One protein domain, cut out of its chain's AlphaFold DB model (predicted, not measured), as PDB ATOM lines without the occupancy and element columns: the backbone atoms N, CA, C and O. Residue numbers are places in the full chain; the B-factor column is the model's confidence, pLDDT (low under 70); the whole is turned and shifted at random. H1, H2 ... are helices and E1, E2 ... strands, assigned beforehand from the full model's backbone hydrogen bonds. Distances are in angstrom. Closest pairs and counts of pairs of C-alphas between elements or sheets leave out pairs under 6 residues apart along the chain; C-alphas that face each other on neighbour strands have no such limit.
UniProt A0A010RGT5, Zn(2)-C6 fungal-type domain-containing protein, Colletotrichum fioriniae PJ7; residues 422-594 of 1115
ATOM      1  N   LYS A 422     -31.901  -4.475  28.554       84.62
ATOM      2  CA  LYS A 422     -31.812  -3.195  27.839       84.62
ATOM      3  C   LYS A 422     -32.941  -2.257  28.296       84.62
ATOM      4  O   LYS A 422     -34.040  -2.712  28.624       84.62
ATOM      5  N   LEU A 423     -32.673  -0.952  28.363       86.25
ATOM      6  CA  LEU A 423     -33.712   0.057  28.596       86.25
ATOM      7  C   LEU A 423     -34.454   0.315  27.275       86.25
ATOM      8  O   LEU A 423     -33.819   0.418  26.229       86.25
ATOM      9  N   ARG A 424     -35.786   0.407  27.314       87.50
ATOM     10  CA  ARG A 424     -36.573   0.922  26.188       87.50
ATOM     11  C   ARG A 424     -36.817   2.407  26.397       87.50
ATOM     12  O   ARG A 424     -37.275   2.815  27.465       87.50
ATOM     13  N   GLU A 425     -36.539   3.195  25.369       83.00
ATOM     14  CA  GLU A 425     -36.540   4.657  25.421       83.00
ATOM     15  C   GLU A 425     -37.531   5.251  24.412       83.00
ATOM     16  O   GLU A 425     -37.964   4.580  23.471       83.00
ATOM     17  N   GLY A 426     -37.932   6.507  24.635       81.31
ATOM     18  CA  GLY A 426     -38.889   7.215  23.781       81.31
ATOM     19  C   GLY A 426     -40.150   6.393  23.479       81.31
ATOM     20  O   GLY A 426     -40.798   5.871  24.389       81.31
ATOM     21  N   ARG A 427     -40.461   6.249  22.183       75.75
ATOM     22  CA  ARG A 427     -41.640   5.525  21.664       75.75
ATOM     23  C   ARG A 427     -41.601   4.005  21.891       75.75
ATOM     24  O   ARG A 427     -42.612   3.349  21.690       75.75
ATOM     25  N   HIS A 428     -40.476   3.438  22.333       82.38
ATOM     26  CA  HIS A 428     -40.358   1.999  22.601       82.38
ATOM     27  C   HIS A 428     -40.777   1.611  24.033       82.38
ATOM     28  O   HIS A 428     -40.791   0.427  24.378       82.38
ATOM     29  N   ARG A 429     -41.118   2.578  24.898       89.00
ATOM     30  CA  ARG A 429     -41.701   2.303  26.222       89.00
ATOM     31  C   ARG A 429     -43.144   1.818  26.064       89.00
ATOM     32  O   ARG A 429     -43.923   2.455  25.367       89.00
ATOM     33  N   CYS A 430     -43.515   0.729  26.741       91.50
ATOM     34  CA  CYS A 430     -44.902   0.254  26.751       91.50
ATOM     35  C   CYS A 430     -45.836   1.218  27.505       91.50
ATOM     36  O   CYS A 430     -45.391   1.875  28.455       91.50
ATOM     37  N   THR A 431     -47.120   1.256  27.129       90.94
ATOM     38  CA  THR A 431     -48.153   2.167  27.665       90.94
ATOM     39  C   THR A 431     -48.129   2.203  29.196       90.94
ATOM     40  O   THR A 431     -47.895   3.251  29.793       90.94
ATOM     41  N   ASN A 432     -48.176   1.033  29.838       91.31
ATOM     42  CA  ASN A 432     -48.121   0.890  31.296       91.31
ATOM     43  C   ASN A 432     -46.862   1.465  31.968       91.31
ATOM     44  O   ASN A 432     -46.948   1.986  33.083       91.31
ATOM     45  N   CYS A 433     -45.696   1.410  31.318       89.88
ATOM     46  CA  CYS A 433     -44.483   2.052  31.833       89.88
ATOM     47  C   CYS A 433     -44.435   3.560  31.549       89.88
ATOM     48  O   CYS A 433     -43.686   4.262  32.227       89.88
ATOM     49  N   VAL A 434     -45.204   4.067  30.580       89.44
ATOM     50  CA  VAL A 434     -45.379   5.508  30.352       89.44
ATOM     51  C   VAL A 434     -46.362   6.082  31.377       89.44
ATOM     52  O   VAL A 434     -45.958   6.969  32.126       89.44
ATOM     53  N   THR A 435     -47.575   5.524  31.513       89.00
ATOM     54  CA  THR A 435     -48.596   5.979  32.483       89.00
ATOM     55  C   THR A 435     -48.057   6.036  33.911       89.00
ATOM     56  O   THR A 435     -48.239   7.029  34.615       89.00
ATOM     57  N   ASN A 436     -47.346   4.987  34.335       86.88
ATOM     58  CA  ASN A 436     -46.780   4.881  35.683       86.88
ATOM     59  C   ASN A 436     -45.356   5.452  35.792       86.88
ATOM     60  O   ASN A 436     -44.664   5.197  36.774       86.88
ATOM     61  N   GLN A 437     -44.897   6.172  34.761       86.50
ATOM     62  CA  GLN A 437     -43.595   6.849  34.667       86.50
ATOM     63  C   GLN A 437     -42.381   5.973  35.051       86.50
ATOM     64  O   GLN A 437     -41.344   6.448  35.509       86.50
ATOM     65  N   ALA A 438     -42.489   4.666  34.806       84.00
ATOM     66  CA  ALA A 438     -41.529   3.650  35.217       84.00
ATOM     67  C   ALA A 438     -40.487   3.329  34.128       84.00
ATOM     68  O   ALA A 438     -40.709   3.524  32.928       84.00
ATOM     69  N   MET A 439     -39.348   2.763  34.549       85.69
ATOM     70  CA  MET A 439     -38.348   2.199  33.636       85.69
ATOM     71  C   MET A 439     -38.922   0.991  32.884       85.69
ATOM     72  O   MET A 439     -39.109  -0.078  33.467       85.69
ATOM     73  N   CYS A 440     -39.120   1.131  31.574       88.62
ATOM     74  CA  CYS A 440     -39.441   0.011  30.695       88.62
ATOM     75  C   CYS A 440     -38.145  -0.721  30.323       88.62
ATOM     76  O   CYS A 440     -37.285  -0.142  29.663       88.62
ATOM     77  N   ARG A 441     -37.979  -1.983  30.730       86.88
ATOM     78  CA  ARG A 441     -36.800  -2.799  30.386       86.88
ATOM     79  C   ARG A 441     -37.213  -4.102  29.718       86.88
ATOM     80  O   ARG A 441     -38.019  -4.833  30.288       86.88
ATOM     81  N   SER A 442     -36.648  -4.406  28.557       86.12
ATOM     82  CA  SER A 442     -36.691  -5.746  27.959       86.12
ATOM     83  C   SER A 442     -35.430  -6.528  28.295       86.12
ATOM     84  O   SER A 442     -34.448  -5.963  28.779       86.12
ATOM     85  N   LEU A 443     -35.449  -7.833  28.033       80.12
ATOM     86  CA  LEU A 443     -34.212  -8.594  27.905       80.12
ATOM     87  C   LEU A 443     -33.477  -8.168  26.620       80.12
ATOM     88  O   LEU A 443     -34.096  -7.678  25.672       80.12
ATOM     89  N   THR A 444     -32.154  -8.306  26.606       79.19
ATOM     90  CA  THR A 444     -31.333  -8.028  25.417       79.19
ATOM     91  C   THR A 444     -31.713  -8.990  24.282       79.19
ATOM     92  O   THR A 444     -31.876 -10.186  24.517       79.19
ATOM     93  N   ASP A 445     -31.888  -8.473  23.065       76.44
ATOM     94  CA  ASP A 445     -32.307  -9.232  21.869       76.44
ATOM     95  C   ASP A 445     -33.683  -9.926  22.003       76.44
ATOM     96  O   ASP A 445     -33.919 -10.978  21.418       76.44
ATOM     97  N   GLU A 446     -34.584  -9.362  22.816       76.31
ATOM     98  CA  GLU A 446     -35.938  -9.881  23.090       76.31
ATOM     99  C   GLU A 446     -36.965  -8.729  23.118       76.31
ATOM    100  O   GLU A 446     -37.682  -8.504  24.100       76.31
ATOM    101  N   GLU A 447     -36.984  -7.901  22.070       77.38
ATOM    102  CA  GLU A 447     -37.817  -6.687  22.044       77.38
ATOM    103  C   GLU A 447     -39.288  -6.950  21.671       77.38
ATOM    104  O   GLU A 447     -40.151  -6.141  22.012       77.38
ATOM    105  N   ASP A 448     -39.598  -8.122  21.111       80.44
ATOM    106  CA  ASP A 448     -40.962  -8.592  20.818       80.44
ATOM    107  C   ASP A 448     -41.775  -9.049  22.043       80.44
ATOM    108  O   ASP A 448     -42.986  -9.226  21.932       80.44
ATOM    109  N   PHE A 449     -41.149  -9.220  23.212       83.75
ATOM    110  CA  PHE A 449     -41.829  -9.652  24.440       83.75
ATOM    111  C   PHE A 449     -42.191  -8.493  25.371       83.75
ATOM    112  O   PHE A 449     -41.653  -7.386  25.283       83.75
ATOM    113  N   ALA A 450     -43.081  -8.757  26.323       88.19
ATOM    114  CA  ALA A 450     -43.422  -7.842  27.396       88.19
ATOM    115  C   ALA A 450     -42.183  -7.383  28.183       88.19
ATOM    116  O   ALA A 450     -41.221  -8.124  28.376       88.19
ATOM    117  N   CYS A 451     -42.216  -6.161  28.714       88.06
ATOM    118  CA  CYS A 451     -41.135  -5.694  29.574       88.06
ATOM    119  C   CYS A 451     -41.084  -6.490  30.897       88.06
ATOM    120  O   CYS A 451     -42.084  -7.058  31.352       88.06
ATOM    121  N   VAL A 452     -39.916  -6.498  31.546       83.69
ATOM    122  CA  VAL A 452     -39.656  -7.231  32.797       83.69
ATOM    123  C   VAL A 452     -40.638  -6.827  33.908       83.69
ATOM    124  O   VAL A 452     -41.098  -7.699  34.640       83.69
ATOM    125  N   ARG A 453     -41.021  -5.540  34.004       87.12
ATOM    126  CA  ARG A 453     -42.047  -5.055  34.953       87.12
ATOM    127  C   ARG A 453     -43.408  -5.697  34.678       87.12
ATOM    128  O   ARG A 453     -43.934  -6.352  35.564       87.12
ATOM    129  N   CYS A 454     -43.939  -5.559  33.460       89.50
ATOM    130  CA  CYS A 454     -45.245  -6.117  33.091       89.50
ATOM    131  C   CYS A 454     -45.301  -7.638  33.290       89.50
ATOM    132  O   CYS A 454     -46.229  -8.119  33.927       89.50
ATOM    133  N   THR A 455     -44.271  -8.373  32.846       87.75
ATOM    134  CA  THR A 455     -44.181  -9.828  33.073       87.75
ATOM    135  C   THR A 455     -44.159 -10.166  34.563       87.75
ATOM    136  O   THR A 455     -44.901 -11.034  34.992       87.75
ATOM    137  N   SER A 456     -43.355  -9.479  35.379       84.19
ATOM    138  CA  SER A 456     -43.245  -9.823  36.808       84.19
ATOM    139  C   SER A 456     -44.497  -9.438  37.607       84.19
ATOM    140  O   SER A 456     -44.757 -10.029  38.649       84.19
ATOM    141  N   TRP A 457     -45.256  -8.438  37.148       89.56
ATOM    142  CA  TRP A 457     -46.433  -7.884  37.832       89.56
ATOM    143  C   TRP A 457     -47.774  -8.389  37.270       89.56
ATOM    144  O   TRP A 457     -48.808  -7.905  37.711       89.56
ATOM    145  N   GLY A 458     -47.774  -9.305  36.294       90.81
ATOM    146  CA  GLY A 458     -49.009  -9.819  35.684       90.81
ATOM    147  C   GLY A 458     -49.791  -8.795  34.854       90.81
ATOM    148  O   GLY A 458     -50.973  -8.983  34.606       90.81
ATOM    149  N   LEU A 459     -49.147  -7.702  34.428       92.38
ATOM    150  CA  LEU A 459     -49.793  -6.638  33.654       92.38
ATOM    151  C   LEU A 459     -49.687  -6.890  32.150       92.38
ATOM    152  O   LEU A 459     -48.679  -7.422  31.664       92.38
ATOM    153  N   VAL A 460     -50.653  -6.360  31.397       92.31
ATOM    154  CA  VAL A 460     -50.554  -6.222  29.939       92.31
ATOM    155  C   VAL A 460     -49.307  -5.400  29.580       92.31
ATOM    156  O   VAL A 460     -48.904  -4.468  30.288       92.31
ATOM    157  N   CYS A 461     -48.662  -5.738  28.463       91.88
ATOM    158  CA  CYS A 461     -47.547  -4.966  27.921       91.88
ATOM    159  C   CYS A 461     -47.824  -4.530  26.484       91.88
ATOM    160  O   CYS A 461     -47.293  -5.098  25.531       91.88
ATOM    161  N   GLN A 462     -48.643  -3.495  26.335       91.69
ATOM    162  CA  GLN A 462     -48.939  -2.901  25.040       91.69
ATOM    163  C   GLN A 462     -47.841  -1.912  24.617       91.69
ATOM    164  O   GLN A 462     -47.421  -1.062  25.404       91.69
ATOM    165  N   MET A 463     -47.363  -2.018  23.379       88.62
ATOM    166  CA  MET A 463     -46.540  -0.988  22.742       88.62
ATOM    167  C   MET A 463     -47.451   0.093  22.148       88.62
ATOM    168  O   MET A 463     -48.437  -0.262  21.494       88.62
ATOM    169  N   PRO A 464     -47.141   1.388  22.325       82.56
ATOM    170  CA  PRO A 464     -47.934   2.459  21.737       82.56
ATOM    171  C   PRO A 464     -47.874   2.386  20.207       82.56
ATOM    172  O   PRO A 464     -46.799   2.270  19.616       82.56
ATOM    173  N   GLY A 465     -49.041   2.453  19.566       76.12
ATOM    174  CA  GLY A 465     -49.146   2.507  18.111       76.12
ATOM    175  C   GLY A 465     -48.666   3.849  17.551       76.12
ATOM    176  O   GLY A 465     -48.715   4.875  18.229       76.12
ATOM    177  N   ASN A 466     -48.233   3.865  16.291       67.81
ATOM    178  CA  ASN A 466     -47.761   5.072  15.601       67.81
ATOM    179  C   ASN A 466     -48.769   5.509  14.519       67.81
ATOM    180  O   ASN A 466     -48.417   5.695  13.353       67.81
ATOM    181  N   GLY A 467     -50.039   5.616  14.921       64.44
ATOM    182  CA  GLY A 467     -51.184   5.842  14.033       64.44
ATOM    183  C   GLY A 467     -51.692   4.567  13.348       64.44
ATOM    184  O   GLY A 467     -51.190   3.469  13.576       64.44
ATOM    185  N   SER A 468     -52.688   4.716  12.473       59.88
ATOM    186  CA  SER A 468     -53.463   3.616  11.870       59.88
ATOM    187  C   SER A 468     -52.670   2.609  11.022       59.88
ATOM    188  O   SER A 468     -53.175   1.526  10.750       59.88
ATOM    189  N   ARG A 469     -51.422   2.913  10.631       57.25
ATOM    190  CA  ARG A 469     -50.532   1.960   9.928       57.25
ATOM    191  C   ARG A 469     -49.791   0.996  10.861       57.25
ATOM    192  O   ARG A 469     -49.317  -0.038  10.407       57.25
ATOM    193  N   HIS A 470     -49.684   1.329  12.148       65.50
ATOM    194  CA  HIS A 470     -49.036   0.507  13.168       65.50
ATOM    195  C   HIS A 470     -49.877   0.561  14.453       65.50
ATOM    196  O   HIS A 470     -49.600   1.402  15.314       65.50
ATOM    197  N   PRO A 471     -50.920  -0.287  14.575       74.44
ATOM    198  CA  PRO A 471     -51.769  -0.334  15.763       74.44
ATOM    199  C   PRO A 471     -50.977  -0.742  17.012       74.44
ATOM    200  O   PRO A 471     -49.866  -1.275  16.935       74.44
ATOM    201  N   SER A 472     -51.549  -0.477  18.184       79.88
ATOM    202  CA  SER A 472     -50.915  -0.728  19.476       79.88
ATOM    203  C   SER A 472     -50.781  -2.229  19.766       79.88
ATOM    204  O   SER A 472     -51.725  -2.895  20.189       79.88
ATOM    205  N   ARG A 473     -49.585  -2.774  19.528       86.69
ATOM    206  CA  ARG A 473     -49.294  -4.210  19.644       86.69
ATOM    207  C   ARG A 473     -49.154  -4.625  21.110       86.69
ATOM    208  O   ARG A 473     -48.209  -4.211  21.783       86.69
ATOM    209  N   GLN A 474     -50.048  -5.485  21.593       89.06
ATOM    210  CA  GLN A 474     -49.817  -6.241  22.825       89.06
ATOM    211  C   GLN A 474     -48.657  -7.220  22.610       89.06
ATOM    212  O   GLN A 474     -48.629  -7.949  21.620       89.06
ATOM    213  N   LEU A 475     -47.686  -7.212  23.522       86.88
ATOM    214  CA  LEU A 475     -46.569  -8.151  23.512       86.88
ATOM    215  C   LEU A 475     -46.861  -9.311  24.477       86.88
ATOM    216  O   LEU A 475     -47.293  -9.038  25.604       86.88
ATOM    217  N   PRO A 476     -46.604 -10.575  24.090       84.88
ATOM    218  CA  PRO A 476     -46.739 -11.717  24.991       84.88
ATOM    219  C   PRO A 476     -45.770 -11.587  26.170       84.88
ATOM    220  O   PRO A 476     -44.694 -10.994  26.042       84.88
ATOM    221  N   TRP A 477     -46.126 -12.142  27.330       82.69
ATOM    222  CA  TRP A 477     -45.200 -12.206  28.462       82.69
ATOM    223  C   TRP A 477     -43.928 -12.970  28.085       82.69
ATOM    224  O   TRP A 477     -43.980 -13.906  27.295       82.69
ATOM    225  N   ILE A 478     -42.784 -12.580  28.661       77.50
ATOM    226  CA  ILE A 478     -41.524 -13.314  28.442       77.50
ATOM    227  C   ILE A 478     -41.705 -14.776  28.872       77.50
ATOM    228  O   ILE A 478     -41.276 -15.690  28.184       77.50
ATOM    229  N   ASP A 479     -42.335 -14.982  30.027       75.81
ATOM    230  CA  ASP A 479     -42.484 -16.274  30.688       75.81
ATOM    231  C   ASP A 479     -43.648 -16.117  31.688       75.81
ATOM    232  O   ASP A 479     -43.503 -15.408  32.691       75.81
ATOM    233  N   ARG A 480     -44.825 -16.688  31.394       77.31
ATOM    234  CA  ARG A 480     -46.052 -16.548  32.208       77.31
ATOM    235  C   ARG A 480     -45.823 -17.131  33.602       77.31
ATOM    236  O   ARG A 480     -46.224 -16.539  34.599       77.31
ATOM    237  N   LYS A 481     -45.030 -18.201  33.700       74.94
ATOM    238  CA  LYS A 481     -44.580 -18.818  34.962       74.94
ATOM    239  C   LYS A 481     -43.573 -17.961  35.770       74.94
ATOM    240  O   LYS A 481     -43.117 -18.402  36.827       74.94
ATOM    241  N   ARG A 482     -43.229 -16.738  35.326       75.06
ATOM    242  CA  ARG A 482     -42.516 -15.700  36.117       75.06
ATOM    243  C   ARG A 482     -43.389 -14.541  36.588       75.06
ATOM    244  O   ARG A 482     -42.883 -13.680  37.313       75.06
ATOM    245  N   ILE A 483     -44.671 -14.518  36.227       83.44
ATOM    246  CA  ILE A 483     -45.651 -13.642  36.874       83.44
ATOM    247  C   ILE A 483     -45.551 -13.859  38.386       83.44
ATOM    248  O   ILE A 483     -45.376 -14.987  38.836       83.44
ATOM    249  N   GLY A 484     -45.532 -12.772  39.156       81.69
ATOM    250  CA  GLY A 484     -45.385 -12.784  40.611       81.69
ATOM    251  C   GLY A 484     -43.998 -13.118  41.172       81.69
ATOM    252  O   GLY A 484     -43.834 -13.062  42.386       81.69
ATOM    253  N   TRP A 485     -42.980 -13.419  40.356       76.19
ATOM    254  CA  TRP A 485     -41.670 -13.861  40.857       76.19
ATOM    255  C   TRP A 485     -40.521 -12.890  40.536       76.19
ATOM    256  O   TRP A 485     -40.242 -12.559  39.384       76.19
ATOM    257  N   SER A 486     -39.785 -12.472  41.573       69.12
ATOM    258  CA  SER A 486     -38.589 -11.620  41.470       69.12
ATOM    259  C   SER A 486     -37.277 -12.398  41.316       69.12
ATOM    260  O   SER A 486     -37.184 -13.585  41.629       69.12
ATOM    261  N   GLY A 487     -36.212 -11.686  40.944       61.47
ATOM    262  CA  GLY A 487     -34.843 -12.192  41.038       61.47
ATOM    263  C   GLY A 487     -34.437 -13.135  39.912       61.47
ATOM    264  O   GLY A 487     -33.700 -14.090  40.144       61.47
ATOM    265  N   TRP A 488     -34.938 -12.881  38.701       61.50
ATOM    266  CA  TRP A 488     -34.552 -13.583  37.470       61.50
ATOM    267  C   TRP A 488     -33.804 -12.691  36.466       61.50
ATOM    268  O   TRP A 488     -33.370 -13.161  35.418       61.50
ATOM    269  N   THR A 489     -33.596 -11.416  36.804       61.22
ATOM    270  CA  THR A 489     -32.641 -10.517  36.142       61.22
ATOM    271  C   THR A 489     -31.739  -9.869  37.192       61.22
ATOM    272  O   THR A 489     -32.161  -9.656  38.331       61.22
ATOM    273  N   LYS A 490     -30.528  -9.437  36.812       56.59
ATOM    274  CA  LYS A 490     -29.664  -8.621  37.695       56.59
ATOM    275  C   LYS A 490     -30.366  -7.342  38.189       56.59
ATOM    276  O   LYS A 490     -30.109  -6.881  39.292       56.59
ATOM    277  N   SER A 491     -31.298  -6.806  37.398       49.38
ATOM    278  CA  SER A 491     -32.127  -5.636  37.721       49.38
ATOM    279  C   SER A 491     -33.327  -5.921  38.645       49.38
ATOM    280  O   SER A 491     -33.978  -4.976  39.083       49.38
ATOM    281  N   THR A 492     -33.617  -7.188  38.970       52.97
ATOM    282  CA  THR A 492     -34.698  -7.607  39.893       52.97
ATOM    283  C   THR A 492     -34.220  -8.493  41.051       52.97
ATOM    284  O   THR A 492     -35.046  -8.877  41.879       52.97
ATOM    285  N   ALA A 493     -32.915  -8.797  41.117       51.28
ATOM    286  CA  ALA A 493     -32.262  -9.731  42.044       51.28
ATOM    287  C   ALA A 493     -32.833  -9.694  43.476       51.28
ATOM    288  O   ALA A 493     -33.439 -10.660  43.926       51.28
ATOM    289  N   ASN A 494     -32.722  -8.550  44.153       52.69
ATOM    290  CA  ASN A 494     -32.974  -8.421  45.592       52.69
ATOM    291  C   ASN A 494     -34.459  -8.189  45.961       52.69
ATOM    292  O   ASN A 494     -34.744  -7.568  46.983       52.69
ATOM    293  N   GLY A 495     -35.425  -8.550  45.106       57.66
ATOM    294  CA  GLY A 495     -36.869  -8.423  45.388       57.66
ATOM    295  C   GLY A 495     -37.435  -6.993  45.500       57.66
ATOM    296  O   GLY A 495     -38.654  -6.819  45.488       57.66
ATOM    297  N   LYS A 496     -36.581  -5.957  45.535       61.62
ATOM    298  CA  LYS A 496     -36.943  -4.529  45.675       61.62
ATOM    299  C   LYS A 496     -37.913  -4.006  44.601       61.62
ATOM    300  O   LYS A 496     -38.561  -3.000  44.817       61.62
ATOM    301  N   GLY A 497     -38.014  -4.677  43.451       66.19
ATOM    302  CA  GLY A 497     -38.975  -4.344  42.389       66.19
ATOM    303  C   GLY A 497     -40.363  -4.983  42.538       66.19
ATOM    304  O   GLY A 497     -41.196  -4.790  41.656       66.19
ATOM    305  N   MET A 498     -40.599  -5.772  43.594       78.81
ATOM    306  CA  MET A 498     -41.904  -6.377  43.888       78.81
ATOM    307  C   MET A 498     -42.537  -5.830  45.169       78.81
ATOM    308  O   MET A 498     -43.747  -5.627  45.159       78.81
ATOM    309  N   LYS A 499     -41.778  -5.578  46.248       84.31
ATOM    310  CA  LYS A 499     -42.344  -4.997  47.485       84.31
ATOM    311  C   LYS A 499     -43.024  -3.639  47.222       84.31
ATOM    312  O   LYS A 499     -42.630  -2.929  46.300       84.31
ATOM    313  N   PHE A 500     -44.061  -3.327  47.997       88.06
ATOM    314  CA  PHE A 500     -44.772  -2.044  48.001       88.06
ATOM    315  C   PHE A 500     -45.405  -1.804  49.383       88.06
ATOM    316  O   PHE A 500     -45.786  -2.760  50.056       88.06
ATOM    317  N   ARG A 501     -45.532  -0.549  49.824       87.88
ATOM    318  CA  ARG A 501     -46.224  -0.196  51.083       87.88
ATOM    319  C   ARG A 501     -47.746  -0.293  50.902       87.88
ATOM    320  O   ARG A 501     -48.265   0.204  49.900       87.88
ATOM    321  N   GLY A 502     -48.462  -0.896  51.853       91.12
ATOM    322  CA  GLY A 502     -49.929  -0.801  51.915       91.12
ATOM    323  C   GLY A 502     -50.375   0.644  52.173       91.12
ATOM    324  O   GLY A 502     -49.635   1.400  52.813       91.12
ATOM    325  N   CYS A 503     -51.547   1.053  51.669       92.56
ATOM    326  CA  CYS A 503     -52.081   2.386  51.976       92.56
ATOM    327  C   CYS A 503     -52.411   2.520  53.467       92.56
ATOM    328  O   CYS A 503     -52.646   1.512  54.134       92.56
ATOM    329  N   LEU A 504     -52.392   3.748  53.983       90.06
ATOM    330  CA  LEU A 504     -52.512   4.078  55.403       90.06
ATOM    331  C   LEU A 504     -53.711   3.374  56.054       90.06
ATOM    332  O   LEU A 504     -53.494   2.484  56.878       90.06
ATOM    333  N   ARG A 505     -54.923   3.621  55.539       91.88
ATOM    334  CA  ARG A 505     -56.169   2.988  56.000       91.88
ATOM    335  C   ARG A 505     -56.107   1.452  56.017       91.88
ATOM    336  O   ARG A 505     -56.567   0.843  56.978       91.88
ATOM    337  N   CYS A 506     -55.504   0.801  55.015       93.81
ATOM    338  CA  CYS A 506     -55.347  -0.662  55.024       93.81
ATOM    339  C   CYS A 506     -54.269  -1.159  56.001       93.81
ATOM    340  O   CYS A 506     -54.410  -2.262  56.520       93.81
ATOM    341  N   ARG A 507     -53.199  -0.393  56.270       91.56
ATOM    342  CA  ARG A 507     -52.199  -0.767  57.294       91.56
ATOM    343  C   ARG A 507     -52.787  -0.676  58.697       91.56
ATOM    344  O   ARG A 507     -52.584  -1.587  59.488       91.56
ATOM    345  N   GLU A 508     -53.527   0.392  58.975       87.06
ATOM    346  CA  GLU A 508     -54.112   0.673  60.292       87.06
ATOM    347  C   GLU A 508     -55.238  -0.303  60.650       87.06
ATOM    348  O   GLU A 508     -55.292  -0.781  61.777       87.06
ATOM    349  N   ASN A 509     -56.082  -0.670  59.680       84.94
ATOM    350  CA  ASN A 509     -57.196  -1.605  59.883       84.94
ATOM    351  C   ASN A 509     -56.840  -3.073  59.550       84.94
ATOM    352  O   ASN A 509     -57.716  -3.933  59.513       84.94
ATOM    353  N   GLY A 510     -55.573  -3.375  59.239       86.88
ATOM    354  CA  GLY A 510     -55.108  -4.730  58.897       86.88
ATOM    355  C   GLY A 510     -55.638  -5.314  57.575       86.88
ATOM    356  O   GLY A 510     -55.372  -6.478  57.274       86.88
ATOM    357  N   TYR A 511     -56.375  -4.540  56.773       90.44
ATOM    358  CA  TYR A 511     -56.993  -5.011  55.534       90.44
ATOM    359  C   TYR A 511     -55.974  -5.382  54.447       90.44
ATOM    360  O   TYR A 511     -54.913  -4.772  54.309       90.44
ATOM    361  N   GLN A 512     -56.351  -6.324  53.579       91.75
ATOM    362  CA  GLN A 512     -55.584  -6.649  52.372       91.75
ATOM    363  C   GLN A 512     -55.471  -5.412  51.454       91.75
ATOM    364  O   GLN A 512     -56.326  -4.528  51.496       91.75
ATOM    365  N   CYS A 513     -54.396  -5.295  50.663       93.50
ATOM    366  CA  CYS A 513     -54.092  -4.078  49.900       93.50
ATOM    367  C   CYS A 513     -53.218  -4.378  48.671       93.50
ATOM    368  O   CYS A 513     -52.201  -5.061  48.789       93.50
ATOM    369  N   ASP A 514     -53.564  -3.822  47.507       93.88
ATOM    370  CA  ASP A 514     -52.839  -4.015  46.245       93.88
ATOM    371  C   ASP A 514     -51.976  -2.792  45.840       93.88
ATOM    372  O   ASP A 514     -51.778  -1.856  46.622       93.88
ATOM    373  N   ARG A 515     -51.413  -2.783  44.619       91.88
ATOM    374  CA  ARG A 515     -50.584  -1.667  44.109       91.88
ATOM    375  C   ARG A 515     -51.382  -0.486  43.556       91.88
ATOM    376  O   ARG A 515     -50.780   0.578  43.375       91.88
ATOM    377  N   LYS A 516     -52.658  -0.658  43.199       92.56
ATOM    378  CA  LYS A 516     -53.504   0.410  42.653       92.56
ATOM    379  C   LYS A 516     -53.664   1.507  43.691       92.56
ATOM    380  O   LYS A 516     -53.743   1.245  44.888       92.56
ATOM    381  N   ARG A 517     -53.720   2.752  43.229       92.06
ATOM    382  CA  ARG A 517     -54.209   3.887  44.015       92.06
ATOM    383  C   ARG A 517     -55.314   4.612  43.229       92.06
ATOM    384  O   ARG A 517     -55.054   4.994  42.078       92.06
ATOM    385  N   PRO A 518     -56.526   4.766  43.801       94.06
ATOM    386  CA  PRO A 518     -57.022   4.096  45.019       94.06
ATOM    387  C   PRO A 518     -56.971   2.557  44.908       94.06
ATOM    388  O   PRO A 518     -57.163   2.027  43.810       94.06
ATOM    389  N   CYS A 519     -56.660   1.858  46.007       95.00
ATOM    390  CA  CYS A 519     -56.576   0.388  46.061       95.00
ATOM    391  C   CYS A 519     -57.970  -0.261  46.006       95.00
ATOM    392  O   CYS A 519     -58.976   0.447  46.068       95.00
ATOM    393  N   ASP A 520     -58.058  -1.580  45.827       95.38
ATOM    394  CA  ASP A 520     -59.362  -2.264  45.705       95.38
ATOM    395  C   ASP A 520     -60.213  -2.177  46.966       95.38
ATOM    396  O   ASP A 520     -61.392  -1.858  46.870       95.38
ATOM    397  N   THR A 521     -59.614  -2.352  48.138       95.25
ATOM    398  CA  THR A 521     -60.298  -2.249  49.433       95.25
ATOM    399  C   THR A 521     -60.992  -0.900  49.574       95.25
ATOM    400  O   THR A 521     -62.199  -0.836  49.754       95.25
ATOM    401  N   CYS A 522     -60.258   0.199  49.376       95.25
ATOM    402  CA  CYS A 522     -60.823   1.538  49.517       95.25
ATOM    403  C   CYS A 522     -61.886   1.876  48.455       95.25
ATOM    404  O   CYS A 522     -62.737   2.708  48.736       95.25
ATOM    405  N   VAL A 523     -61.874   1.244  47.274       94.50
ATOM    406  CA  VAL A 523     -62.954   1.391  46.274       94.50
ATOM    407  C   VAL A 523     -64.189   0.583  46.672       94.50
ATOM    408  O   VAL A 523     -65.300   1.103  46.647       94.50
ATOM    409  N   ASN A 524     -64.005  -0.672  47.082       93.06
ATOM    410  CA  ASN A 524     -65.103  -1.555  47.482       93.06
ATOM    411  C   ASN A 524     -65.834  -1.012  48.723       93.06
ATOM    412  O   ASN A 524     -67.063  -1.045  48.777       93.06
ATOM    413  N   ASP A 525     -65.084  -0.430  49.661       91.94
ATOM    414  CA  ASP A 525     -65.596   0.238  50.864       91.94
ATOM    415  C   ASP A 525     -66.230   1.621  50.585       91.94
ATOM    416  O   ASP A 525     -66.743   2.245  51.512       91.94
ATOM    417  N   ARG A 526     -66.173   2.133  49.341       92.00
ATOM    418  CA  ARG A 526     -66.585   3.503  48.945       92.00
ATOM    419  C   ARG A 526     -65.867   4.624  49.714       92.00
ATOM    420  O   ARG A 526     -66.445   5.668  50.013       92.00
ATOM    421  N   ALA A 527     -64.603   4.385  50.044       91.06
ATOM    422  CA  ALA A 527     -63.737   5.247  50.839       91.06
ATOM    423  C   ALA A 527     -62.425   5.548  50.085       91.06
ATOM    424  O   ALA A 527     -61.323   5.454  50.635       91.06
ATOM    425  N   GLU A 528     -62.512   5.884  48.792       91.69
ATOM    426  CA  GLU A 528     -61.343   6.207  47.964       91.69
ATOM    427  C   GLU A 528     -60.595   7.457  48.430       91.69
ATOM    428  O   GLU A 528     -59.393   7.563  48.178       91.69
ATOM    429  N   ALA A 529     -61.295   8.386  49.090       88.25
ATOM    430  CA  ALA A 529     -60.727   9.617  49.637       88.25
ATOM    431  C   ALA A 529     -59.678   9.344  50.731       88.25
ATOM    432  O   ALA A 529     -58.673  10.049  50.801       88.25
ATOM    433  N   ASP A 530     -59.866   8.273  51.507       87.62
ATOM    434  CA  ASP A 530     -58.981   7.861  52.606       87.62
ATOM    435  C   ASP A 530     -57.805   6.986  52.125       87.62
ATOM    436  O   ASP A 530     -57.022   6.452  52.917       87.62
ATOM    437  N   CYS A 531     -57.683   6.780  50.811       92.94
ATOM    438  CA  CYS A 531     -56.622   5.987  50.209       92.94
ATOM    439  C   CYS A 531     -55.426   6.870  49.825       92.94
ATOM    440  O   CYS A 531     -55.604   7.924  49.215       92.94
ATOM    441  N   ASP A 532     -54.195   6.407  50.089       90.00
ATOM    442  CA  ASP A 532     -52.966   7.082  49.650       90.00
ATOM    443  C   ASP A 532     -53.073   7.565  48.193       90.00
ATOM    444  O   ASP A 532     -53.291   6.776  47.268       90.00
ATOM    445  N   SER A 533     -52.824   8.854  47.959       86.62
ATOM    446  CA  SER A 533     -52.705   9.374  46.597       86.62
ATOM    447  C   SER A 533     -51.630   8.620  45.804       86.62
ATOM    448  O   SER A 533     -50.577   8.253  46.333       86.62
ATOM    449  N   TRP A 534     -51.855   8.421  44.500       87.38
ATOM    450  CA  TRP A 534     -50.804   7.892  43.633       87.38
ATOM    451  C   TRP A 534     -49.630   8.875  43.594       87.38
ATOM    452  O   TRP A 534     -49.730   9.963  43.028       87.38
ATOM    453  N   VAL A 535     -48.500   8.469  44.168       79.56
ATOM    454  CA  VAL A 535     -47.231   9.198  44.101       79.56
ATOM    455  C   VAL A 535     -46.328   8.623  43.010       79.56
ATOM    456  O   VAL A 535     -46.442   7.457  42.629       79.56
ATOM    457  N   MET A 536     -45.385   9.440  42.538       67.62
ATOM    458  CA  MET A 536     -44.365   9.092  41.538       67.62
ATOM    459  C   MET A 536     -43.348   8.071  42.085       67.62
ATOM    460  O   MET A 536     -42.190   8.393  42.343       67.62
ATOM    461  N   ASN A 537     -43.782   6.824  42.280       60.31
ATOM    462  CA  ASN A 537     -42.993   5.747  42.875       60.31
ATOM    463  C   ASN A 537     -42.926   4.515  41.952       60.31
ATOM    464  O   ASN A 537     -43.848   4.190  41.204       60.31
ATOM    465  N   ARG A 538     -41.812   3.784  42.028       65.56
ATOM    466  CA  ARG A 538     -41.530   2.574  41.247       65.56
ATOM    467  C   ARG A 538     -42.364   1.364  41.680       65.56
ATOM    468  O   ARG A 538     -42.380   0.391  40.933       65.56
ATOM    469  N   GLU A 539     -43.046   1.411  42.820       79.12
ATOM    470  CA  GLU A 539     -43.682   0.248  43.472       79.12
ATOM    471  C   GLU A 539     -45.206   0.130  43.256       79.12
ATOM    472  O   GLU A 539     -45.748  -0.975  43.337       79.12
ATOM    473  N   LEU A 540     -45.876   1.244  42.932       88.06
ATOM    474  CA  LEU A 540     -47.337   1.365  42.801       88.06
ATOM    475  C   LEU A 540     -47.802   1.447  41.330       88.06
ATOM    476  O   LEU A 540     -46.982   1.582  40.410       88.06
ATOM    477  N   VAL A 541     -49.122   1.403  41.110       90.31
ATOM    478  CA  VAL A 541     -49.775   1.710  39.821       90.31
ATOM    479  C   VAL A 541     -50.950   2.680  39.978       90.31
ATOM    480  O   VAL A 541     -51.630   2.708  41.004       90.31
ATOM    481  N   ARG A 542     -51.221   3.474  38.940       90.38
ATOM    482  CA  ARG A 542     -52.475   4.223  38.791       90.38
ATOM    483  C   ARG A 542     -53.592   3.243  38.444       90.38
ATOM    484  O   ARG A 542     -53.409   2.470  37.504       90.38
ATOM    485  N   ARG A 543     -54.746   3.308  39.121       89.94
ATOM    486  CA  ARG A 543     -55.927   2.524  38.707       89.94
ATOM    487  C   ARG A 543     -56.378   2.910  37.294       89.94
ATOM    488  O   ARG A 543     -56.470   2.068  36.412       89.94
ATOM    489  N   LYS A 544     -56.615   4.205  37.060       86.44
ATOM    490  CA  LYS A 544     -57.032   4.719  35.746       86.44
ATOM    491  C   LYS A 544     -55.829   4.795  34.793       86.44
ATOM    492  O   LYS A 544     -54.819   5.419  35.122       86.44
ATOM    493  N   GLY A 545     -55.953   4.181  33.613       83.94
ATOM    494  CA  GLY A 545     -54.954   4.228  32.532       83.94
ATOM    495  C   GLY A 545     -53.798   3.220  32.621       83.94
ATOM    496  O   GLY A 545     -52.810   3.389  31.902       83.94
ATOM    497  N   THR A 546     -53.889   2.206  33.492       90.00
ATOM    498  CA  THR A 546     -52.955   1.066  33.505       90.00
ATOM    499  C   THR A 546     -53.689  -0.207  33.083       90.00
ATOM    500  O   THR A 546     -54.595  -0.659  33.776       90.00
ATOM    501  N   ASP A 547     -53.285  -0.814  31.974       90.69
ATOM    502  CA  ASP A 547     -53.931  -1.992  31.394       90.69
ATOM    503  C   ASP A 547     -53.584  -3.270  32.179       90.69
ATOM    504  O   ASP A 547     -52.416  -3.525  32.492       90.69
ATOM    505  N   GLY A 548     -54.580  -4.110  32.460       88.88
ATOM    506  CA  GLY A 548     -54.390  -5.394  33.146       88.88
ATOM    507  C   GLY A 548     -54.323  -5.338  34.677       88.88
ATOM    508  O   GLY A 548     -54.114  -6.371  35.295       88.88
ATOM    509  N   VAL A 549     -54.546  -4.181  35.314       91.25
ATOM    510  CA  VAL A 549     -54.618  -4.079  36.795       91.25
ATOM    511  C   VAL A 549     -55.887  -4.694  37.408       91.25
ATOM    512  O   VAL A 549     -56.032  -4.727  38.626       91.25
ATOM    513  N   GLU A 550     -56.796  -5.171  36.559       90.50
ATOM    514  CA  GLU A 550     -58.013  -5.906  36.920       90.50
ATOM    515  C   GLU A 550     -57.991  -7.352  36.369       90.50
ATOM    516  O   GLU A 550     -58.999  -8.047  36.421       90.50
ATOM    517  N   GLN A 551     -56.866  -7.813  35.800       90.00
ATOM    518  CA  GLN A 551     -56.747  -9.173  35.254       90.00
ATOM    519  C   GLN A 551     -56.338 -10.195  36.329       90.00
ATOM    520  O   GLN A 551     -55.574  -9.844  37.237       90.00
ATOM    521  N   PRO A 552     -56.748 -11.473  36.194       90.56
ATOM    522  CA  PRO A 552     -56.354 -12.545  37.108       90.56
ATOM    523  C   PRO A 552     -54.846 -12.621  37.350       90.56
ATOM    524  O   PRO A 552     -54.409 -12.772  38.487       90.56
ATOM    525  N   GLU A 553     -54.031 -12.453  36.309       90.06
ATOM    526  CA  GLU A 553     -52.572 -12.462  36.404       90.06
ATOM    527  C   GLU A 553     -52.003 -11.391  37.336       90.06
ATOM    528  O   GLU A 553     -50.988 -11.650  37.982       90.06
ATOM    529  N   TYR A 554     -52.628 -10.217  37.444       93.44
ATOM    530  CA  TYR A 554     -52.181  -9.152  38.343       93.44
ATOM    531  C   TYR A 554     -52.417  -9.523  39.811       93.44
ATOM    532  O   TYR A 554     -51.490  -9.465  40.622       93.44
ATOM    533  N   TYR A 555     -53.625  -9.977  40.147       92.31
ATOM    534  CA  TYR A 555     -53.961 -10.437  41.497       92.31
ATOM    535  C   TYR A 555     -53.130 -11.658  41.892       92.31
ATOM    536  O   TYR A 555     -52.505 -11.695  42.959       92.31
ATOM    537  N   MET A 556     -53.010 -12.610  40.969       88.25
ATOM    538  CA  MET A 556     -52.197 -13.797  41.154       88.25
ATOM    539  C   MET A 556     -50.695 -13.477  41.275       88.25
ATOM    540  O   MET A 556     -50.018 -14.154  42.049       88.25
ATOM    541  N   ALA A 557     -50.178 -12.412  40.641       88.88
ATOM    542  CA  ALA A 557     -48.803 -11.927  40.833       88.88
ATOM    543  C   ALA A 557     -48.521 -11.389  42.247       88.88
ATOM    544  O   ALA A 557     -47.367 -11.375  42.686       88.88
ATOM    545  N   LEU A 558     -49.553 -10.920  42.950       89.06
ATOM    546  CA  LEU A 558     -49.463 -10.496  44.348       89.06
ATOM    547  C   LEU A 558     -49.671 -11.664  45.326       89.06
ATOM    548  O   LEU A 558     -49.283 -11.549  46.484       89.06
ATOM    549  N   GLY A 559     -50.209 -12.794  44.857       84.31
ATOM    550  CA  GLY A 559     -50.493 -13.986  45.664       84.31
ATOM    551  C   GLY A 559     -51.950 -14.126  46.106       84.31
ATOM    552  O   GLY A 559     -52.248 -15.015  46.895       84.31
ATOM    553  N   TYR A 560     -52.843 -13.280  45.591       88.94
ATOM    554  CA  TYR A 560     -54.291 -13.399  45.773       88.94
ATOM    555  C   TYR A 560     -54.896 -14.417  44.785       88.94
ATOM    556  O   TYR A 560     -54.173 -15.027  43.977       88.94
ATOM    557  N   GLY A 561     -56.209 -14.631  44.867       87.00
ATOM    558  CA  GLY A 561     -56.990 -15.385  43.887       87.00
ATOM    559  C   GLY A 561     -57.224 -14.619  42.573       87.00
ATOM    560  O   GLY A 561     -56.898 -13.435  42.465       87.00
ATOM    561  N   PRO A 562     -57.742 -15.289  41.530       88.62
ATOM    562  CA  PRO A 562     -57.957 -14.692  40.212       88.62
ATOM    563  C   PRO A 562     -59.022 -13.580  40.150       88.62
ATOM    564  O   PRO A 562     -58.975 -12.793  39.206       88.62
ATOM    565  N   LYS A 563     -59.980 -13.495  41.086       87.38
ATOM    566  CA  LYS A 563     -61.087 -12.512  41.018       87.38
ATOM    567  C   LYS A 563     -60.790 -11.168  41.695       87.38
ATOM    568  O   LYS A 563     -61.542 -10.222  41.481       87.38
ATOM    569  N   GLY A 564     -59.751 -11.066  42.524       90.38
ATOM    570  CA  GLY A 564     -59.449  -9.838  43.264       90.38
ATOM    571  C   GLY A 564     -58.580 -10.061  44.499       90.38
ATOM    572  O   GLY A 564     -58.155 -11.177  44.776       90.38
ATOM    573  N   ILE A 565     -58.348  -8.997  45.277       90.88
ATOM    574  CA  ILE A 565     -57.587  -9.072  46.539       90.88
ATOM    575  C   ILE A 565     -58.202 -10.027  47.571       90.88
ATOM    576  O   ILE A 565     -57.488 -10.815  48.177       90.88
ATOM    577  N   ASN A 566     -59.524  -9.985  47.743       86.88
ATOM    578  CA  ASN A 566     -60.239 -10.749  48.768       86.88
ATOM    579  C   ASN A 566     -60.636 -12.157  48.280       86.88
ATOM    580  O   ASN A 566     -61.317 -12.883  48.997       86.88
ATOM    581  N   ASP A 567     -60.259 -12.530  47.053       86.62
ATOM    582  CA  ASP A 567     -60.567 -13.834  46.467       86.62
ATOM    583  C   ASP A 567     -59.557 -14.874  46.949       86.62
ATOM    584  O   ASP A 567     -58.343 -14.691  46.795       86.62
ATOM    585  N   ASP A 568     -60.039 -15.981  47.517       75.31
ATOM    586  CA  ASP A 568     -59.139 -17.035  47.961       75.31
ATOM    587  C   ASP A 568     -58.623 -17.854  46.770       75.31
ATOM    588  O   ASP A 568     -59.336 -18.615  46.106       75.31
ATOM    589  N   ARG A 569     -57.307 -17.757  46.569       74.69
ATOM    590  CA  ARG A 569     -56.490 -18.610  45.696       74.69
ATOM    591  C   ARG A 569     -56.756 -20.105  45.940       74.69
ATOM    592  O   ARG A 569     -56.612 -20.905  45.013       74.69
ATOM    593  N   THR A 570     -57.197 -20.452  47.152       65.56
ATOM    594  CA  THR A 570     -58.166 -21.506  47.522       65.56
ATOM    595  C   THR A 570     -58.857 -22.229  46.361       65.56
ATOM    596  O   THR A 570     -58.687 -23.426  46.139       65.56
ATOM    597  N   LEU A 571     -59.593 -21.494  45.531       65.44
ATOM    598  CA  LEU A 571     -60.530 -22.101  44.575       65.44
ATOM    599  C   LEU A 571     -60.021 -22.149  43.120       65.44
ATOM    600  O   LEU A 571     -60.759 -22.535  42.215       65.44
ATOM    601  N   CYS A 572     -58.759 -21.787  42.866       70.81
ATOM    602  CA  CYS A 572     -58.185 -21.783  41.517       70.81
ATOM    603  C   CYS A 572     -57.532 -23.132  41.135       70.81
ATOM    604  O   CYS A 572     -56.734 -23.687  41.895       70.81
ATOM    605  N   LEU A 573     -57.861 -23.645  39.939       69.44
ATOM    606  CA  LEU A 573     -57.357 -24.912  39.381       69.44
ATOM    607  C   LEU A 573     -55.838 -24.893  39.155       69.44
ATOM    608  O   LEU A 573     -55.306 -23.914  38.631       69.44
ATOM    609  N   GLU A 574     -55.149 -26.005  39.441       65.81
ATOM    610  CA  GLU A 574     -53.674 -26.056  39.452       65.81
ATOM    611  C   GLU A 574     -53.011 -25.664  38.115       65.81
ATOM    612  O   GLU A 574     -51.957 -25.031  38.118       65.81
ATOM    613  N   ALA A 575     -53.657 -25.935  36.975       66.75
ATOM    614  CA  ALA A 575     -53.170 -25.531  35.651       66.75
ATOM    615  C   ALA A 575     -53.146 -24.002  35.417       66.75
ATOM    616  O   ALA A 575     -52.401 -23.528  34.557       66.75
ATOM    617  N   ASN A 576     -53.936 -23.237  36.177       72.75
ATOM    618  CA  ASN A 576     -54.105 -21.786  36.031       72.75
ATOM    619  C   ASN A 576     -53.344 -20.974  37.099       72.75
ATOM    620  O   ASN A 576     -53.356 -19.744  37.055       72.75
ATOM    621  N   LEU A 577     -52.685 -21.639  38.056       75.25
ATOM    622  CA  LEU A 577     -52.004 -21.005  39.187       75.25
ATOM    623  C   LEU A 577     -50.677 -20.331  38.773       75.25
ATOM    624  O   LEU A 577     -49.779 -20.971  38.224       75.25
ATOM    625  N   LEU A 578     -50.536 -19.031  39.064       79.12
ATOM    626  CA  LEU A 578     -49.408 -18.186  38.631       79.12
ATOM    627  C   LEU A 578     -48.921 -17.258  39.755       79.12
ATOM    628  O   LEU A 578     -49.733 -16.614  40.401       79.12
ATOM    629  N   GLY A 579     -47.615 -17.111  39.986       78.06
ATOM    630  CA  GLY A 579     -47.094 -16.235  41.056       78.06
ATOM    631  C   GLY A 579     -46.942 -16.903  42.426       78.06
ATOM    632  O   GLY A 579     -46.815 -18.124  42.478       78.06
ATOM    633  N   PRO A 580     -46.832 -16.124  43.521       76.31
ATOM    634  CA  PRO A 580     -46.527 -16.661  44.840       76.31
ATOM    635  C   PRO A 580     -47.680 -17.467  45.442       76.31
ATOM    636  O   PRO A 580     -48.851 -17.175  45.242       76.31
ATOM    637  N   ASP A 581     -47.300 -18.474  46.220       70.25
ATOM    638  CA  ASP A 581     -48.158 -19.377  46.998       70.25
ATOM    639  C   ASP A 581     -49.208 -18.660  47.866       70.25
ATOM    640  O   ASP A 581     -50.358 -19.093  47.904       70.25
ATOM    641  N   ARG A 582     -48.822 -17.557  48.512       71.88
ATOM    642  CA  ARG A 582     -49.653 -16.733  49.407       71.88
ATOM    643  C   ARG A 582     -49.514 -15.236  49.099       71.88
ATOM    644  O   ARG A 582     -48.502 -14.859  48.495       71.88
ATOM    645  N   PRO A 583     -50.443 -14.376  49.570       79.62
ATOM    646  CA  PRO A 583     -50.306 -12.923  49.512       79.62
ATOM    647  C   PRO A 583     -48.926 -12.454  49.976       79.62
ATOM    648  O   PRO A 583     -48.446 -12.790  51.062       79.62
ATOM    649  N   ARG A 584     -48.248 -11.710  49.106       68.44
ATOM    650  CA  ARG A 584     -46.838 -11.351  49.245       68.44
ATOM    651  C   ARG A 584     -46.622  -9.921  48.772       68.44
ATOM    652  O   ARG A 584     -47.408  -9.345  48.029       68.44
ATOM    653  N   TYR A 585     -45.487  -9.359  49.172       81.31
ATOM    654  CA  TYR A 585     -44.977  -8.057  48.732       81.31
ATOM    655  C   TYR A 585     -45.665  -6.807  49.298       81.31
ATOM    656  O   TYR A 585     -44.980  -5.786  49.372       81.31
ATOM    657  N   ALA A 586     -46.916  -6.882  49.754       84.06
ATOM    658  CA  ALA A 586     -47.518  -5.833  50.574       84.06
ATOM    659  C   ALA A 586     -46.742  -5.683  51.899       84.06
ATOM    660  O   ALA A 586     -46.530  -6.657  52.624       84.06
ATOM    661  N   VAL A 587     -46.282  -4.470  52.201       85.38
ATOM    662  CA  VAL A 587     -45.631  -4.112  53.468       85.38
ATOM    663  C   VAL A 587     -46.663  -3.391  54.328       85.38
ATOM    664  O   VAL A 587     -46.990  -2.230  54.070       85.38
ATOM    665  N   MET A 588     -47.204  -4.131  55.300       82.12
ATOM    666  CA  MET A 588     -48.319  -3.705  56.153       82.12
ATOM    667  C   MET A 588     -47.862  -3.097  57.484       82.12
ATOM    668  O   MET A 588     -48.537  -2.226  58.017       82.12
ATOM    669  N   THR A 589     -46.686  -3.479  57.985       74.12
ATOM    670  CA  THR A 589     -46.037  -2.802  59.113       74.12
ATOM    671  C   THR A 589     -45.352  -1.519  58.656       74.12
ATOM    672  O   THR A 589     -44.837  -1.433  57.537       74.12
ATOM    673  N   ASP A 590     -45.320  -0.503  59.518       62.09
ATOM    674  CA  ASP A 590     -44.611   0.732  59.208       62.09
ATOM    675  C   ASP A 590     -43.106   0.602  59.503       62.09
ATOM    676  O   ASP A 590     -42.750   0.304  60.646       62.09
ATOM    677  N   PRO A 591     -42.199   0.843  58.533       54.38
ATOM    678  CA  PRO A 591     -40.761   0.766  58.785       54.38
ATOM    679  C   PRO A 591     -40.279   1.746  59.859       54.38
ATOM    680  O   PRO A 591     -39.319   1.435  60.559       54.38
ATOM    681  N   ALA A 592     -40.937   2.903  60.009       53.75
ATOM    682  CA  ALA A 592     -40.583   3.877  61.037       53.75
ATOM    683  C   ALA A 592     -40.999   3.398  62.434       53.75
ATOM    684  O   ALA A 592     -40.202   3.492  63.360       53.75
ATOM    685  N   VAL A 593     -42.194   2.813  62.579       56.47
ATOM    686  CA  VAL A 593     -42.664   2.244  63.856       56.47
ATOM    687  C   VAL A 593     -41.853   1.002  64.231       56.47
ATOM    688  O   VAL A 593     -41.459   0.861  65.382       56.47
ATOM    689  N   ALA A 594     -41.514   0.141  63.266       46.78
ATOM    690  CA  ALA A 594     -40.646  -1.012  63.506       46.78
ATOM    691  C   ALA A 594     -39.227  -0.591  63.943       46.78
ATOM    692  O   ALA A 594     -38.684  -1.152  64.893       46.78
TER     693      ALA A 594
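Overview. This is residues 422 to 594 of the 1115 residues of the protein "Zn(2)-C6 fungal-type domain-containing protein" of Colletotrichum fioriniae PJ7 (UniProt A0A010RGT5). Little regular structure: winding loops make two lobes, one with H1, E1 and H2, the other with H3, H4 and H5. H2 and H5 make a corner where the lobes meet. The 173 printed residues, mostly helix by class, hold 35 in named elements, in the order H1, E1, H2, H3, H4, H5, H6. The whole is compact, radius of gyration of the C-alphas 16.1 A, spanning 49 by 36 by 30 A.

Arrangement. H5, residues 552 to 558, touches H2, residues 452 to 457, about perpendicular at 86 degrees; their closest C-alphas, of Trp 457 and Ala 557, are 5.6 A apart. H1, residues 431 to 435, is close to H2 but not clearly touching, the closest C-alphas, of Asn 432 and Cys 454, 7.8 A apart. E1, residues 441 to 443, pairs with no named strand; its closest C-alpha to H2 is Arg 441, 5.8 A from that of Val 452. H3, residues 504 to 508, is close to H4, residues 520 to 524, but not clearly touching, C-alphas 506 and 521 being closest at 7.6 A. H6, residues 591 to 594, is apart from the other named elements. In H1 to H5 every O i to N i+4 pair is within hydrogen-bond range; H6 is too short for one.

Along the chain. H1 begins at C-alpha 431 (-48.153, 2.167, 27.665); H6 ends at C-alpha 594 (-40.646, -1.012, 63.506). H5 is 10.2 A long, H2 8.5 A.

Size, cuts and confidence. The C-alphas farthest apart, of Arg 469 and Ala 594, are 54.6 A apart. The printed part has no cut. The links from H2 onward are long. Confidence is under 70 in 31 residues, among them 486 to 497.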